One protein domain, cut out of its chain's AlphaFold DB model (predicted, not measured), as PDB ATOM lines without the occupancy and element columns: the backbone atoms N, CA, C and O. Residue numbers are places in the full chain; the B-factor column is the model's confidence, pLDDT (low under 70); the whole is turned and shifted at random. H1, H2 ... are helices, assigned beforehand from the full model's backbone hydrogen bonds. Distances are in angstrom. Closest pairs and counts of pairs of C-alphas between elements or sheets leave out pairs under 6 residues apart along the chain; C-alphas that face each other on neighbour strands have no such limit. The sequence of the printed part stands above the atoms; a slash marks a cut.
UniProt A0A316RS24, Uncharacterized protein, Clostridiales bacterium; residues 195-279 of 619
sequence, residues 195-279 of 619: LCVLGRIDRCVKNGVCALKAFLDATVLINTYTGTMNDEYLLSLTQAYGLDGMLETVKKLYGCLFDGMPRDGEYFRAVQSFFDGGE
ATOM      1  N   LEU A 195     -17.891 -26.206 -22.538       83.81
ATOM      2  CA  LEU A 195     -16.883 -27.166 -22.079       83.81
ATOM      3  C   LEU A 195     -16.974 -28.498 -22.850       83.81
ATOM      4  O   LEU A 195     -15.969 -28.999 -23.357       83.81
ATOM      5  N   CYS A 196     -18.189 -29.027 -23.031       80.38
ATOM      6  CA  CYS A 196     -18.437 -30.220 -23.844       80.38
ATOM      7  C   CYS A 196     -17.966 -30.058 -25.297       80.38
ATOM      8  O   CYS A 196     -17.417 -30.995 -25.874       80.38
ATOM      9  N   VAL A 197     -18.166 -28.889 -25.912       82.38
ATOM     10  CA  VAL A 197     -17.725 -28.633 -27.291       82.38
ATOM     11  C   VAL A 197     -16.213 -28.387 -27.371       82.38
ATOM     12  O   VAL A 197     -15.584 -28.875 -28.311       82.38
ATOM     13  N   LEU A 198     -15.603 -27.738 -26.375       85.00
ATOM     14  CA  LEU A 198     -14.144 -27.600 -26.259       85.00
ATOM     15  C   LEU A 198     -13.456 -28.971 -26.144       85.00
ATOM     16  O   LEU A 198     -12.477 -29.227 -26.842       85.00
ATOM     17  N   GLY A 199     -14.027 -29.903 -25.374       80.50
ATOM     18  CA  GLY A 199     -13.558 -31.293 -25.312       80.50
ATOM     19  C   GLY A 199     -13.671 -32.047 -26.648       80.50
ATOM     20  O   GLY A 199     -12.804 -32.862 -26.975       80.50
ATOM     21  N   ARG A 200     -14.689 -31.747 -27.471       79.62
ATOM     22  CA  ARG A 200     -14.799 -32.275 -28.848       79.62
ATOM     23  C   ARG A 200     -13.747 -31.668 -29.777       79.62
ATOM     24  O   ARG A 200     -13.182 -32.398 -30.587       79.62
ATOM     25  N   ILE A 201     -13.490 -30.364 -29.658       79.31
ATOM     26  CA  ILE A 201     -12.461 -29.629 -30.411       79.31
ATOM     27  C   ILE A 201     -11.076 -30.225 -30.143       79.31
ATOM     28  O   ILE A 201     -10.419 -30.675 -31.082       79.31
ATOM     29  N   ASP A 202     -10.683 -30.308 -28.871       81.12
ATOM     30  CA  ASP A 202      -9.408 -30.871 -28.427       81.12
ATOM     31  C   ASP A 202      -9.208 -32.303 -28.946       81.12
ATOM     32  O   ASP A 202      -8.202 -32.622 -29.586       81.12
ATOM     33  N   ARG A 203     -10.224 -33.157 -28.768       77.44
ATOM     34  CA  ARG A 203     -10.215 -34.535 -29.271       77.44
ATOM     35  C   ARG A 203     -10.078 -34.597 -30.794       77.44
ATOM     36  O   ARG A 203      -9.354 -35.461 -31.288       77.44
ATOM     37  N   CYS A 204     -10.753 -33.727 -31.545       75.06
ATOM     38  CA  CYS A 204     -10.623 -33.665 -33.003       75.06
ATOM     39  C   CYS A 204      -9.193 -33.295 -33.423       75.06
ATOM     40  O   CYS A 204      -8.595 -34.025 -34.214       75.06
ATOM     41  N   VAL A 205      -8.616 -32.243 -32.831       74.62
ATOM     42  CA  VAL A 205      -7.239 -31.795 -33.103       74.62
ATOM     43  C   VAL A 205      -6.224 -32.894 -32.760       74.62
ATOM     44  O   VAL A 205      -5.440 -33.289 -33.622       74.62
ATOM     45  N   LYS A 206      -6.290 -33.479 -31.554       76.44
ATOM     46  CA  LYS A 206      -5.386 -34.558 -31.104       76.44
ATOM     47  C   LYS A 206      -5.431 -35.818 -31.979       76.44
ATOM     48  O   LYS A 206      -4.444 -36.546 -32.038       76.44
ATOM     49  N   ASN A 207      -6.548 -36.084 -32.663       72.06
ATOM     50  CA  ASN A 207      -6.702 -37.242 -33.551       72.06
ATOM     51  C   ASN A 207      -6.494 -36.922 -35.046       72.06
ATOM     52  O   ASN A 207      -6.631 -37.824 -35.871       72.06
ATOM     53  N   GLY A 208      -6.186 -35.671 -35.420       67.50
ATOM     54  CA  GLY A 208      -6.080 -35.265 -36.829       67.50
ATOM     55  C   GLY A 208      -7.407 -35.406 -37.584       67.50
ATOM     56  O   GLY A 208      -7.444 -35.919 -38.703       67.50
ATOM     57  N   VAL A 209      -8.515 -35.018 -36.948       70.94
ATOM     58  CA  VAL A 209      -9.876 -35.071 -37.501       70.94
ATOM     59  C   VAL A 209     -10.424 -33.652 -37.612       70.94
ATOM     60  O   VAL A 209     -10.339 -32.881 -36.664       70.94
ATOM     61  N   CYS A 210     -11.038 -33.323 -38.754       71.50
ATOM     62  CA  CYS A 210     -11.630 -32.008 -39.026       71.50
ATOM     63  C   CYS A 210     -12.552 -31.532 -37.885       71.50
ATOM     64  O   CYS A 210     -13.627 -32.095 -37.659       71.50
ATOM     65  N   ALA A 211     -12.127 -30.479 -37.182       75.06
ATOM     66  CA  ALA A 211     -12.811 -29.926 -36.015       75.06
ATOM     67  C   ALA A 211     -13.899 -28.895 -36.377       75.06
ATOM     68  O   ALA A 211     -14.655 -28.472 -35.501       75.06
ATOM     69  N   LEU A 212     -14.009 -28.501 -37.655       75.56
ATOM     70  CA  LEU A 212     -14.860 -27.405 -38.149       75.56
ATOM     71  C   LEU A 212     -16.293 -27.396 -37.588       75.56
ATOM     72  O   LEU A 212     -16.795 -26.331 -37.231       75.56
ATOM     73  N   LYS A 213     -16.963 -28.556 -37.494       75.25
ATOM     74  CA  LYS A 213     -18.325 -28.613 -36.933       75.25
ATOM     75  C   LYS A 213     -18.338 -28.222 -35.453       75.25
ATOM     76  O   LYS A 213     -19.184 -27.433 -35.059       75.25
ATOM     77  N   ALA A 214     -17.400 -28.738 -34.656       76.88
ATOM     78  CA  ALA A 214     -17.326 -28.444 -33.230       76.88
ATOM     79  C   ALA A 214     -16.969 -26.967 -32.984       76.88
ATOM     80  O   ALA A 214     -17.630 -26.317 -32.183       76.88
ATOM     81  N   PHE A 215     -16.040 -26.388 -33.754       77.75
ATOM     82  CA  PHE A 215     -15.801 -24.938 -33.714       77.75
ATOM     83  C   PHE A 215     -17.062 -24.136 -34.050       77.75
ATOM     84  O   PHE A 215     -17.438 -23.259 -33.281       77.75
ATOM     85  N   LEU A 216     -17.786 -24.480 -35.121       76.12
ATOM     86  CA  LEU A 216     -19.046 -23.811 -35.462       76.12
ATOM     87  C   LEU A 216     -20.164 -24.035 -34.433       76.12
ATOM     88  O   LEU A 216     -21.084 -23.219 -34.357       76.12
ATOM     89  N   ASP A 217     -20.160 -25.141 -33.687       78.00
ATOM     90  CA  ASP A 217     -21.068 -25.376 -32.557       78.00
ATOM     91  C   ASP A 217     -20.702 -24.445 -31.377       78.00
ATOM     92  O   ASP A 217     -21.588 -23.796 -30.826       78.00
ATOM     93  N   ALA A 218     -19.408 -24.277 -31.065       82.50
ATOM     94  CA  ALA A 218     -18.921 -23.348 -30.036       82.50
ATOM     95  C   ALA A 218     -19.165 -21.872 -30.398       82.50
ATOM     96  O   ALA A 218     -19.584 -21.086 -29.553       82.50
ATOM     97  N   THR A 219     -18.968 -21.497 -31.667       78.44
ATOM     98  CA  THR A 219     -19.259 -20.152 -32.187       78.44
ATOM     99  C   THR A 219     -20.735 -19.785 -32.026       78.44
ATOM    100  O   THR A 219     -21.033 -18.663 -31.630       78.44
ATOM    101  N   VAL A 220     -21.660 -20.718 -32.301       77.81
ATOM    102  CA  VAL A 220     -23.091 -20.489 -32.041       77.81
ATOM    103  C   VAL A 220     -23.346 -20.360 -30.551       77.81
ATOM    104  O   VAL A 220     -23.999 -19.407 -30.158       77.81
ATOM    105  N   LEU A 221     -22.788 -21.246 -29.724       80.00
ATOM    106  CA  LEU A 221     -22.936 -21.170 -28.270       80.00
ATOM    107  C   LEU A 221     -22.572 -19.792 -27.710       80.00
ATOM    108  O   LEU A 221     -23.379 -19.189 -27.009       80.00
ATOM    109  N   ILE A 222     -21.388 -19.284 -28.061       82.50
ATOM    110  CA  ILE A 222     -20.942 -17.957 -27.632       82.50
ATOM    111  C   ILE A 222     -21.914 -16.897 -28.159       82.50
ATOM    112  O   ILE A 222     -22.465 -16.153 -27.357       82.50
ATOM    113  N   ASN A 223     -22.226 -16.879 -29.461       78.12
ATOM    114  CA  ASN A 223     -23.156 -15.904 -30.050       78.12
ATOM    115  C   ASN A 223     -24.575 -15.952 -29.433       78.12
ATOM    116  O   ASN A 223     -25.281 -14.948 -29.447       78.12
ATOM    117  N   THR A 224     -25.039 -17.106 -28.946       77.38
ATOM    118  CA  THR A 224     -26.373 -17.269 -28.339       77.38
ATOM    119  C   THR A 224     -26.414 -16.815 -26.881       77.38
ATOM    120  O   THR A 224     -27.445 -16.312 -26.443       77.38
ATOM    121  N   TYR A 225     -25.315 -16.973 -26.141       76.44
ATOM    122  CA  TYR A 225     -25.239 -16.708 -24.697       76.44
ATOM    123  C   TYR A 225     -24.185 -15.636 -24.336       76.44
ATOM    124  O   TYR A 225     -23.668 -15.588 -23.218       76.44
ATOM    125  N   THR A 226     -23.851 -14.752 -25.287       74.75
ATOM    126  CA  THR A 226     -22.956 -13.605 -25.062       74.75
ATOM    127  C   THR A 226     -23.563 -12.706 -23.986       74.75
ATOM    128  O   THR A 226     -24.676 -12.212 -24.151       74.75
ATOM    129  N   GLY A 227     -22.837 -12.492 -22.886       71.06
ATOM    130  CA  GLY A 227     -23.318 -11.695 -21.754       71.06
ATOM    131  C   GLY A 227     -24.317 -12.404 -20.830       71.06
ATOM    132  O   GLY A 227     -24.816 -11.764 -19.912       71.06
ATOM    133  N   THR A 228     -24.602 -13.696 -21.041       73.69
ATOM    134  CA  THR A 228     -25.383 -14.530 -20.102       73.69
ATOM    135  C   THR A 228     -24.619 -15.743 -19.571       73.69
ATOM    136  O   THR A 228     -25.027 -16.296 -18.555       73.69
ATOM    137  N   MET A 229     -23.498 -16.132 -20.193       82.38
ATOM    138  CA  MET A 229     -22.532 -17.055 -19.582       82.38
ATOM    139  C   MET A 229     -21.837 -16.416 -18.373       82.38
ATOM    140  O   MET A 229     -21.360 -15.282 -18.465       82.38
ATOM    141  N   ASN A 230     -21.684 -17.168 -17.281       82.69
ATOM    142  CA  ASN A 230     -20.755 -16.808 -16.211       82.69
ATOM    143  C   ASN A 230     -19.317 -17.121 -16.665       82.69
ATOM    144  O   ASN A 230     -18.890 -18.276 -16.688       82.69
ATOM    145  N   ASP A 231     -18.571 -16.077 -17.033       81.12
ATOM    146  CA  ASP A 231     -17.226 -16.199 -17.603       81.12
ATOM    147  C   ASP A 231     -16.166 -16.708 -16.602       81.12
ATOM    148  O   ASP A 231     -15.187 -17.329 -17.015       81.12
ATOM    149  N   GLU A 232     -16.368 -16.501 -15.298       78.62
ATOM    150  CA  GLU A 232     -15.472 -16.963 -14.224       78.62
ATOM    151  C   GLU A 232     -15.704 -18.448 -13.898       78.62
ATOM    152  O   GLU A 232     -14.756 -19.237 -13.802       78.62
ATOM    153  N   TYR A 233     -16.971 -18.871 -13.850       82.81
ATOM    154  CA  TYR A 233     -17.353 -20.284 -13.768       82.81
ATOM    155  C   TYR A 233     -16.916 -21.066 -15.018       82.81
ATOM    156  O   TYR A 233     -16.365 -22.160 -14.919       82.81
ATOM    157  N   LEU A 234     -17.080 -20.485 -16.211       84.38
ATOM    158  CA  LEU A 234     -16.574 -21.059 -17.457       84.38
ATOM    159  C   LEU A 234     -15.041 -21.185 -17.453       84.38
ATOM    160  O   LEU A 234     -14.515 -22.217 -17.877       84.38
ATOM    161  N   LEU A 235     -14.317 -20.167 -16.971       82.56
ATOM    162  CA  LEU A 235     -12.858 -20.209 -16.891       82.56
ATOM    163  C   LEU A 235     -12.387 -21.312 -15.935       82.56
ATOM    164  O   LEU A 235     -11.636 -22.185 -16.365       82.56
ATOM    165  N   SER A 236     -12.878 -21.325 -14.694       80.38
ATOM    166  CA  SER A 236     -12.530 -22.339 -13.684       80.38
ATOM    167  C   SER A 236     -12.874 -23.765 -14.133       80.38
ATOM    168  O   SER A 236     -12.025 -24.653 -14.030       80.38
ATOM    169  N   LEU A 237     -14.046 -23.985 -14.750       79.25
ATOM    170  CA  LEU A 237     -14.377 -25.254 -15.415       79.25
ATOM    171  C   LEU A 237     -13.330 -25.634 -16.472       79.25
ATOM    172  O   LEU A 237     -12.856 -26.768 -16.498       79.25
ATOM    173  N   THR A 238     -12.962 -24.717 -17.370       83.12
ATOM    174  CA  THR A 238     -11.996 -25.041 -18.433       83.12
ATOM    175  C   THR A 238     -10.581 -25.272 -17.904       83.12
ATOM    176  O   THR A 238      -9.899 -26.148 -18.430       83.12
ATOM    177  N   GLN A 239     -10.166 -24.593 -16.832       82.25
ATOM    178  CA  GLN A 239      -8.892 -24.841 -16.149       82.25
ATOM    179  C   GLN A 239      -8.866 -26.220 -15.476       82.25
ATOM    180  O   GLN A 239      -7.937 -26.991 -15.719       82.25
ATOM    181  N   ALA A 240      -9.917 -26.585 -14.729       76.12
ATOM    182  CA  ALA A 240     -10.034 -27.879 -14.045       76.12
ATOM    183  C   ALA A 240      -9.942 -29.100 -14.987       76.12
ATOM    184  O   ALA A 240      -9.618 -30.204 -14.547       76.12
ATOM    185  N   TYR A 241     -10.192 -28.909 -16.289       76.12
ATOM    186  CA  TYR A 241     -10.105 -29.953 -17.315       76.12
ATOM    187  C   TYR A 241      -9.034 -29.705 -18.399       76.12
ATOM    188  O   TYR A 241      -8.993 -30.452 -19.379       76.12
ATOM    189  N   GLY A 242      -8.165 -28.696 -18.253       80.12
ATOM    190  CA  GLY A 242      -7.078 -28.405 -19.206       80.12
ATOM    191  C   GLY A 242      -7.551 -27.993 -20.611       80.12
ATOM    192  O   GLY A 242      -6.958 -28.391 -21.615       80.12
ATOM    193  N   LEU A 243      -8.657 -27.249 -20.684       84.88
ATOM    194  CA  LEU A 243      -9.313 -26.761 -21.907       84.88
ATOM    195  C   LEU A 243      -9.333 -25.224 -22.011       84.88
ATOM    196  O   LEU A 243      -9.910 -24.678 -22.950       84.88
ATOM    197  N   ASP A 244      -8.691 -24.522 -21.082       85.25
ATOM    198  CA  ASP A 244      -8.560 -23.062 -21.023       85.25
ATOM    199  C   ASP A 244      -7.886 -22.482 -22.283       85.25
ATOM    200  O   ASP A 244      -8.424 -21.572 -22.916       85.25
ATOM    201  N   GLY A 245      -6.789 -23.084 -22.753       83.75
ATOM    202  CA  GLY A 245      -6.152 -22.698 -24.022       83.75
ATOM    203  C   GLY A 245      -7.034 -22.948 -25.260       83.75
ATOM    204  O   GLY A 245      -6.914 -22.255 -26.276       83.75
ATOM    205  N   MET A 246      -7.973 -23.901 -25.188       85.50
ATOM    206  CA  MET A 246      -8.987 -24.098 -26.234       85.50
ATOM    207  C   MET A 246     -10.099 -23.048 -26.137       85.50
ATOM    208  O   MET A 246     -10.541 -22.553 -27.175       85.50
ATOM    209  N   LEU A 247     -10.511 -22.654 -24.926       88.44
ATOM    210  CA  LEU A 247     -11.440 -21.542 -24.711       88.44
ATOM    211  C   LEU A 247     -10.867 -20.235 -25.274       88.44
ATOM    212  O   LEU A 247     -11.562 -19.547 -26.019       88.44
ATOM    213  N   GLU A 248      -9.599 -19.921 -24.991       86.31
ATOM    214  CA  GLU A 248      -8.923 -18.738 -25.539       86.31
ATOM    215  C   GLU A 248      -8.869 -18.787 -27.076       86.31
ATOM    216  O   GLU A 248      -9.226 -17.815 -27.742       86.31
ATOM    217  N   THR A 249      -8.510 -19.941 -27.656       83.06
ATOM    218  CA  THR A 249      -8.484 -20.147 -29.117       83.06
ATOM    219  C   THR A 249      -9.859 -19.901 -29.753       83.06
ATOM    220  O   THR A 249      -9.956 -19.245 -30.795       83.06
ATOM    221  N   VAL A 250     -10.938 -20.383 -29.127       85.44
ATOM    222  CA  VAL A 250     -12.313 -20.157 -29.599       85.44
ATOM    223  C   VAL A 250     -12.739 -18.696 -29.415       85.44
ATOM    224  O   VAL A 250     -13.316 -18.132 -30.347       85.44
ATOM    225  N   LYS A 251     -12.434 -18.055 -28.276       85.69
ATOM    226  CA  LYS A 251     -12.749 -16.633 -28.031       85.69
ATOM    227  C   LYS A 251     -12.010 -15.708 -29.012       85.69
ATOM    228  O   LYS A 251     -12.643 -14.828 -29.590       85.69
ATOM    229  N   LYS A 252     -10.722 -15.955 -29.294       81.25
ATOM    230  CA  LYS A 252      -9.948 -15.249 -30.340       81.25
ATOM    231  C   LYS A 252     -10.587 -15.411 -31.722       81.25
ATOM    232  O   LYS A 252     -10.811 -14.424 -32.418       81.25
ATOM    233  N   LEU A 253     -10.930 -16.643 -32.118       78.62
ATOM    234  CA  LEU A 253     -11.586 -16.895 -33.404       78.62
ATOM    235  C   LEU A 253     -12.936 -16.168 -33.508       78.62
ATOM    236  O   LEU A 253     -13.226 -15.570 -34.545       78.62
ATOM    237  N   TYR A 254     -13.746 -16.218 -32.446       82.94
ATOM    238  CA  TYR A 254     -15.010 -15.493 -32.367       82.94
ATOM    239  C   TYR A 254     -14.774 -13.992 -32.576       82.94
ATOM    240  O   TYR A 254     -15.331 -13.430 -33.516       82.94
ATOM    241  N   GLY A 255     -13.853 -13.378 -31.830       82.12
ATOM    242  CA  GLY A 255     -13.507 -11.963 -31.984       82.12
ATOM    243  C   GLY A 255     -13.070 -11.579 -33.405       82.12
ATOM    244  O   GLY A 255     -13.493 -10.548 -33.929       82.12
ATOM    245  N   CYS A 256     -12.293 -12.426 -34.088       80.44
ATOM    246  CA  CYS A 256     -11.858 -12.190 -35.475       80.44
ATOM    247  C   CYS A 256     -12.978 -12.325 -36.526       80.44
ATOM    248  O   CYS A 256     -12.861 -11.779 -37.625       80.44
ATOM    249  N   LEU A 257     -14.049 -13.070 -36.232       76.38
ATOM    250  CA  LEU A 257     -15.158 -13.340 -37.161       76.38
ATOM    251  C   LEU A 257     -16.419 -12.513 -36.853       76.38
ATOM    252  O   LEU A 257     -17.208 -12.222 -37.759       76.38
ATOM    253  N   PHE A 258     -16.618 -12.135 -35.589       76.38
ATOM    254  CA  PHE A 258     -17.825 -11.480 -35.091       76.38
ATOM    255  C   PHE A 258     -17.579 -10.022 -34.714       76.38
ATOM    256  O   PHE A 258     -18.316  -9.175 -35.229       76.38
ATOM    257  N   ASP A 259     -16.518  -9.749 -33.946       77.69
ATOM    258  CA  ASP A 259     -16.264  -8.455 -33.285       77.69
ATOM    259  C   ASP A 259     -15.219  -7.574 -34.003       77.69
ATOM    260  O   ASP A 259     -14.989  -6.427 -33.623       77.69
ATOM    261  N   GLY A 260     -14.594  -8.083 -35.070       74.00
ATOM    262  CA  GLY A 260     -13.677  -7.325 -35.929       74.00
ATOM    263  C   GLY A 260     -12.213  -7.291 -35.473       74.00
ATOM    264  O   GLY A 260     -11.471  -6.412 -35.912       74.00
ATOM    265  N   MET A 261     -11.775  -8.232 -34.628       80.25
ATOM    266  CA  MET A 261     -10.356  -8.366 -34.267       80.25
ATOM    267  C   MET A 261      -9.473  -8.656 -35.504       80.25
ATOM    268  O   MET A 261      -9.932  -9.288 -36.463       80.25
ATOM    269  N   PRO A 262      -8.206  -8.193 -35.524       77.44
ATOM    270  CA  PRO A 262      -7.315  -8.378 -36.666       77.44
ATOM    271  C   PRO A 262      -6.924  -9.849 -36.867       77.44
ATOM    272  O   PRO A 262      -6.677 -10.579 -35.912       77.44
ATOM    273  N   ARG A 263      -6.793 -10.271 -38.130       79.81
ATOM    274  CA  ARG A 263      -6.271 -11.602 -38.480       79.81
ATOM    275  C   ARG A 263      -4.755 -11.620 -38.317       79.81
ATOM    276  O   ARG A 263      -4.046 -10.964 -39.078       79.81
ATOM    277  N   ASP A 264      -4.274 -12.383 -37.348       76.56
ATOM    278  CA  ASP A 264      -2.857 -12.550 -37.041       76.56
ATOM    279  C   ASP A 264      -2.367 -13.986 -37.321       76.56
ATOM    280  O   ASP A 264      -3.069 -14.820 -37.901       76.56
ATOM    281  N   GLY A 265      -1.133 -14.292 -36.911       69.06
ATOM    282  CA  GLY A 265      -0.563 -15.634 -37.050       69.06
ATOM    283  C   GLY A 265      -1.260 -16.714 -36.212       69.06
ATOM    284  O   GLY A 265      -1.080 -17.898 -36.498       69.06
ATOM    285  N   GLU A 266      -2.055 -16.344 -35.204       63.66
ATOM    286  CA  GLU A 266      -2.824 -17.283 -34.382       63.66
ATOM    287  C   GLU A 266      -4.170 -17.596 -35.040       63.66
ATOM    288  O   GLU A 266      -4.537 -18.767 -35.124       63.66
ATOM    289  N   TYR A 267      -4.839 -16.590 -35.620       73.38
ATOM    290  CA  TYR A 267      -6.018 -16.767 -36.474       73.38
ATOM    291  C   TYR A 267      -5.749 -17.783 -37.590       73.38
ATOM    292  O   TYR A 267      -6.501 -18.747 -37.735       73.38
ATOM    293  N   PHE A 268      -4.656 -17.623 -38.348       69.12
ATOM    294  CA  PHE A 268      -4.334 -18.559 -39.431       69.12
ATOM    295  C   PHE A 268      -3.996 -19.964 -38.910       69.12
ATOM    296  O   PHE A 268      -4.441 -20.948 -39.497       69.12
ATOM    297  N   ARG A 269      -3.284 -20.077 -37.777       67.44
ATOM    298  CA  ARG A 269      -2.972 -21.369 -37.138       67.44
ATOM    299  C   ARG A 269      -4.235 -22.088 -36.647       67.44
ATOM    300  O   ARG A 269      -4.353 -23.298 -36.830       67.44
ATOM    301  N   ALA A 270      -5.185 -21.352 -36.069       65.19
ATOM    302  CA  ALA A 270      -6.484 -21.872 -35.658       65.19
ATOM    303  C   ALA A 270      -7.301 -22.320 -36.880       65.19
ATOM    304  O   ALA A 270      -7.685 -23.479 -36.968       65.19
ATOM    305  N   VAL A 271      -7.480 -21.453 -37.883       70.06
ATOM    306  CA  VAL A 271      -8.198 -21.803 -39.121       70.06
ATOM    307  C   VAL A 271      -7.606 -23.043 -39.792       70.06
ATOM    308  O   VAL A 271      -8.356 -23.911 -40.235       70.06
ATOM    309  N   GLN A 272      -6.281 -23.171 -39.833       66.88
ATOM    310  CA  GLN A 272      -5.618 -24.343 -40.394       66.88
ATOM    311  C   GLN A 272      -5.910 -25.621 -39.576       66.88
ATOM    312  O   GLN A 272      -6.278 -26.646 -40.159       66.88
ATOM    313  N   SER A 273      -5.882 -25.553 -38.237       63.34
ATOM    314  CA  SER A 273      -6.198 -26.701 -37.368       63.34
ATOM    315  C   SER A 273      -7.646 -27.203 -37.492       63.34
ATOM    316  O   SER A 273      -7.910 -28.375 -37.221       63.34
ATOM    317  N   PHE A 274      -8.588 -26.382 -37.975       62.84
ATOM    318  CA  PHE A 274      -9.969 -26.834 -38.206       62.84
ATOM    319  C   PHE A 274     -10.084 -27.826 -39.369       62.84
ATOM    320  O   PHE A 274     -11.026 -28.624 -39.390       62.84
ATOM    321  N   PHE A 275      -9.157 -27.768 -40.334       61.09
ATOM    322  CA  PHE A 275      -9.213 -28.512 -41.597       61.09
ATOM    323  C   PHE A 275      -8.086 -29.543 -41.773       61.09
ATOM    324  O   PHE A 275      -8.232 -30.431 -42.619       61.09
ATOM    325  N   ASP A 276      -7.017 -29.485 -40.969       58.44
ATOM    326  CA  ASP A 276      -5.904 -30.447 -40.972       58.44
ATOM    327  C   ASP A 276      -6.309 -31.822 -40.392       58.44
ATOM    328  O   ASP A 276      -5.917 -32.258 -39.313       58.44
ATOM    329  N   GLY A 277      -7.105 -32.538 -41.186       50.16
ATOM    330  CA  GLY A 277      -7.431 -33.961 -41.046       50.16
ATOM    331  C   GLY A 277      -7.653 -34.635 -42.403       50.16
ATOM    332  O   GLY A 277      -8.391 -35.613 -42.517       50.16
ATOM    333  N   GLY A 278      -7.076 -34.056 -43.463       42.72
ATOM    334  CA  GLY A 278      -7.411 -34.349 -44.857       42.72
ATOM    335  C   GLY A 278      -6.958 -35.708 -45.395       42.72
ATOM    336  O   GLY A 278      -7.423 -36.091 -46.466       42.72
ATOM    337  N   GLU A 279      -6.086 -36.449 -44.697       45.31
ATOM    338  CA  GLU A 279      -5.612 -37.747 -45.197       45.31
ATOM    339  C   GLU A 279      -5.030 -38.686 -44.114       45.31
ATOM    340  O   GLU A 279      -3.873 -38.538 -43.716       45.31
TER     341      GLU A 279
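AT A GLANCE: This is residues 195 to 279 of the 619 residues of an uncharacterized protein of Clostridiales bacterium (UniProt A0A316RS24). Two helices, H1 and H2, lie side by side as a helical hairpin, and the longest helix, H4, packs on it at about a right angle to both, meeting H1 with residues 246 to 247 near its own beginning and crossing H2 with residues 250 to 254. H3 and H5 lie on either side of H4, apart from each other, H3 near the beginning of H1 and H5 by the beginning of H2. The printed part has 85 residues, with five named helices in the order H1, H2, H3, H4, H5, and no named strand; the class is all helix, and the packing is mostly crossed. The whole is compact, with a radius of gyration of the C-alphas of 12.6 A and spans of 39 by 29 by 20 A.

HOW THE PARTS SIT: H1, residues 195 to 206, and H2, residues 212 to 225, form a helical hairpin: they touch and run opposite ways at a shallow tilt of 22 degrees, with the closest C-alphas, those of Ile 201 and Ala 214, 5.7 A apart. H3, residues 231 to 240, only just touches H1, with 3 pairs of C-alphas within 8 A, and of H1 residue 195 alone takes part; the closest C-alphas are those of Leu 195 and Thr 238, 6.5 A apart. H4, residues 244 to 259, is the hub, touching the four other helices. It touches H1 about perpendicular, at 80 degrees, the closest C-alphas being those of Leu 198 and Met 246, 6.2 A apart. It touches H2 at 73 degrees, also about perpendicular, with the C-alphas of Thr 219 and Tyr 254 closest at 6.3 A. H3 and H4 only just touch, with 3 pairs of C-alphas within 8 A, and only at the corner by their link. H5, residues 265 to 275, touches H4 about perpendicular, at 79 degrees, with the closest C-alphas, Leu 253 and Tyr 267, 6.4 A apart. H5 and H2 only just touch, with 3 pairs within 8 A, and only at their ends, where the C-alphas of Leu 212 and Phe 274 are closest at 4.9 A. H3 and H5 are apart, and so are H2 and H3. Every O i to N i+4 pair is within hydrogen-bond range in H1, H2, H3 and H4; in H5 6 of 7 are.

IN THESE COORDINATES: H1 begins at C-alpha 195, (-16.883, -27.166, -22.079), and is 16.4 A long. H2 is 20.1 A long and H3 14.2 A. H4, 20.6 A long, begins at C-alpha 244, (-8.560, -23.062, -21.023). H5, 16.2 A long, ends at C-alpha 275, (-9.213, -28.512, -41.597).

THE WHOLE: The two C-alphas farthest apart are those of Thr 228 and Glu 279, at 39.5 A. The printed part has no cut, and the four links between its helices are tight. The mean pLDDT of the printed part is 76.2; it is under 70 at residue 208, residues 265 to 266, 268 to 270 and 272 to 279.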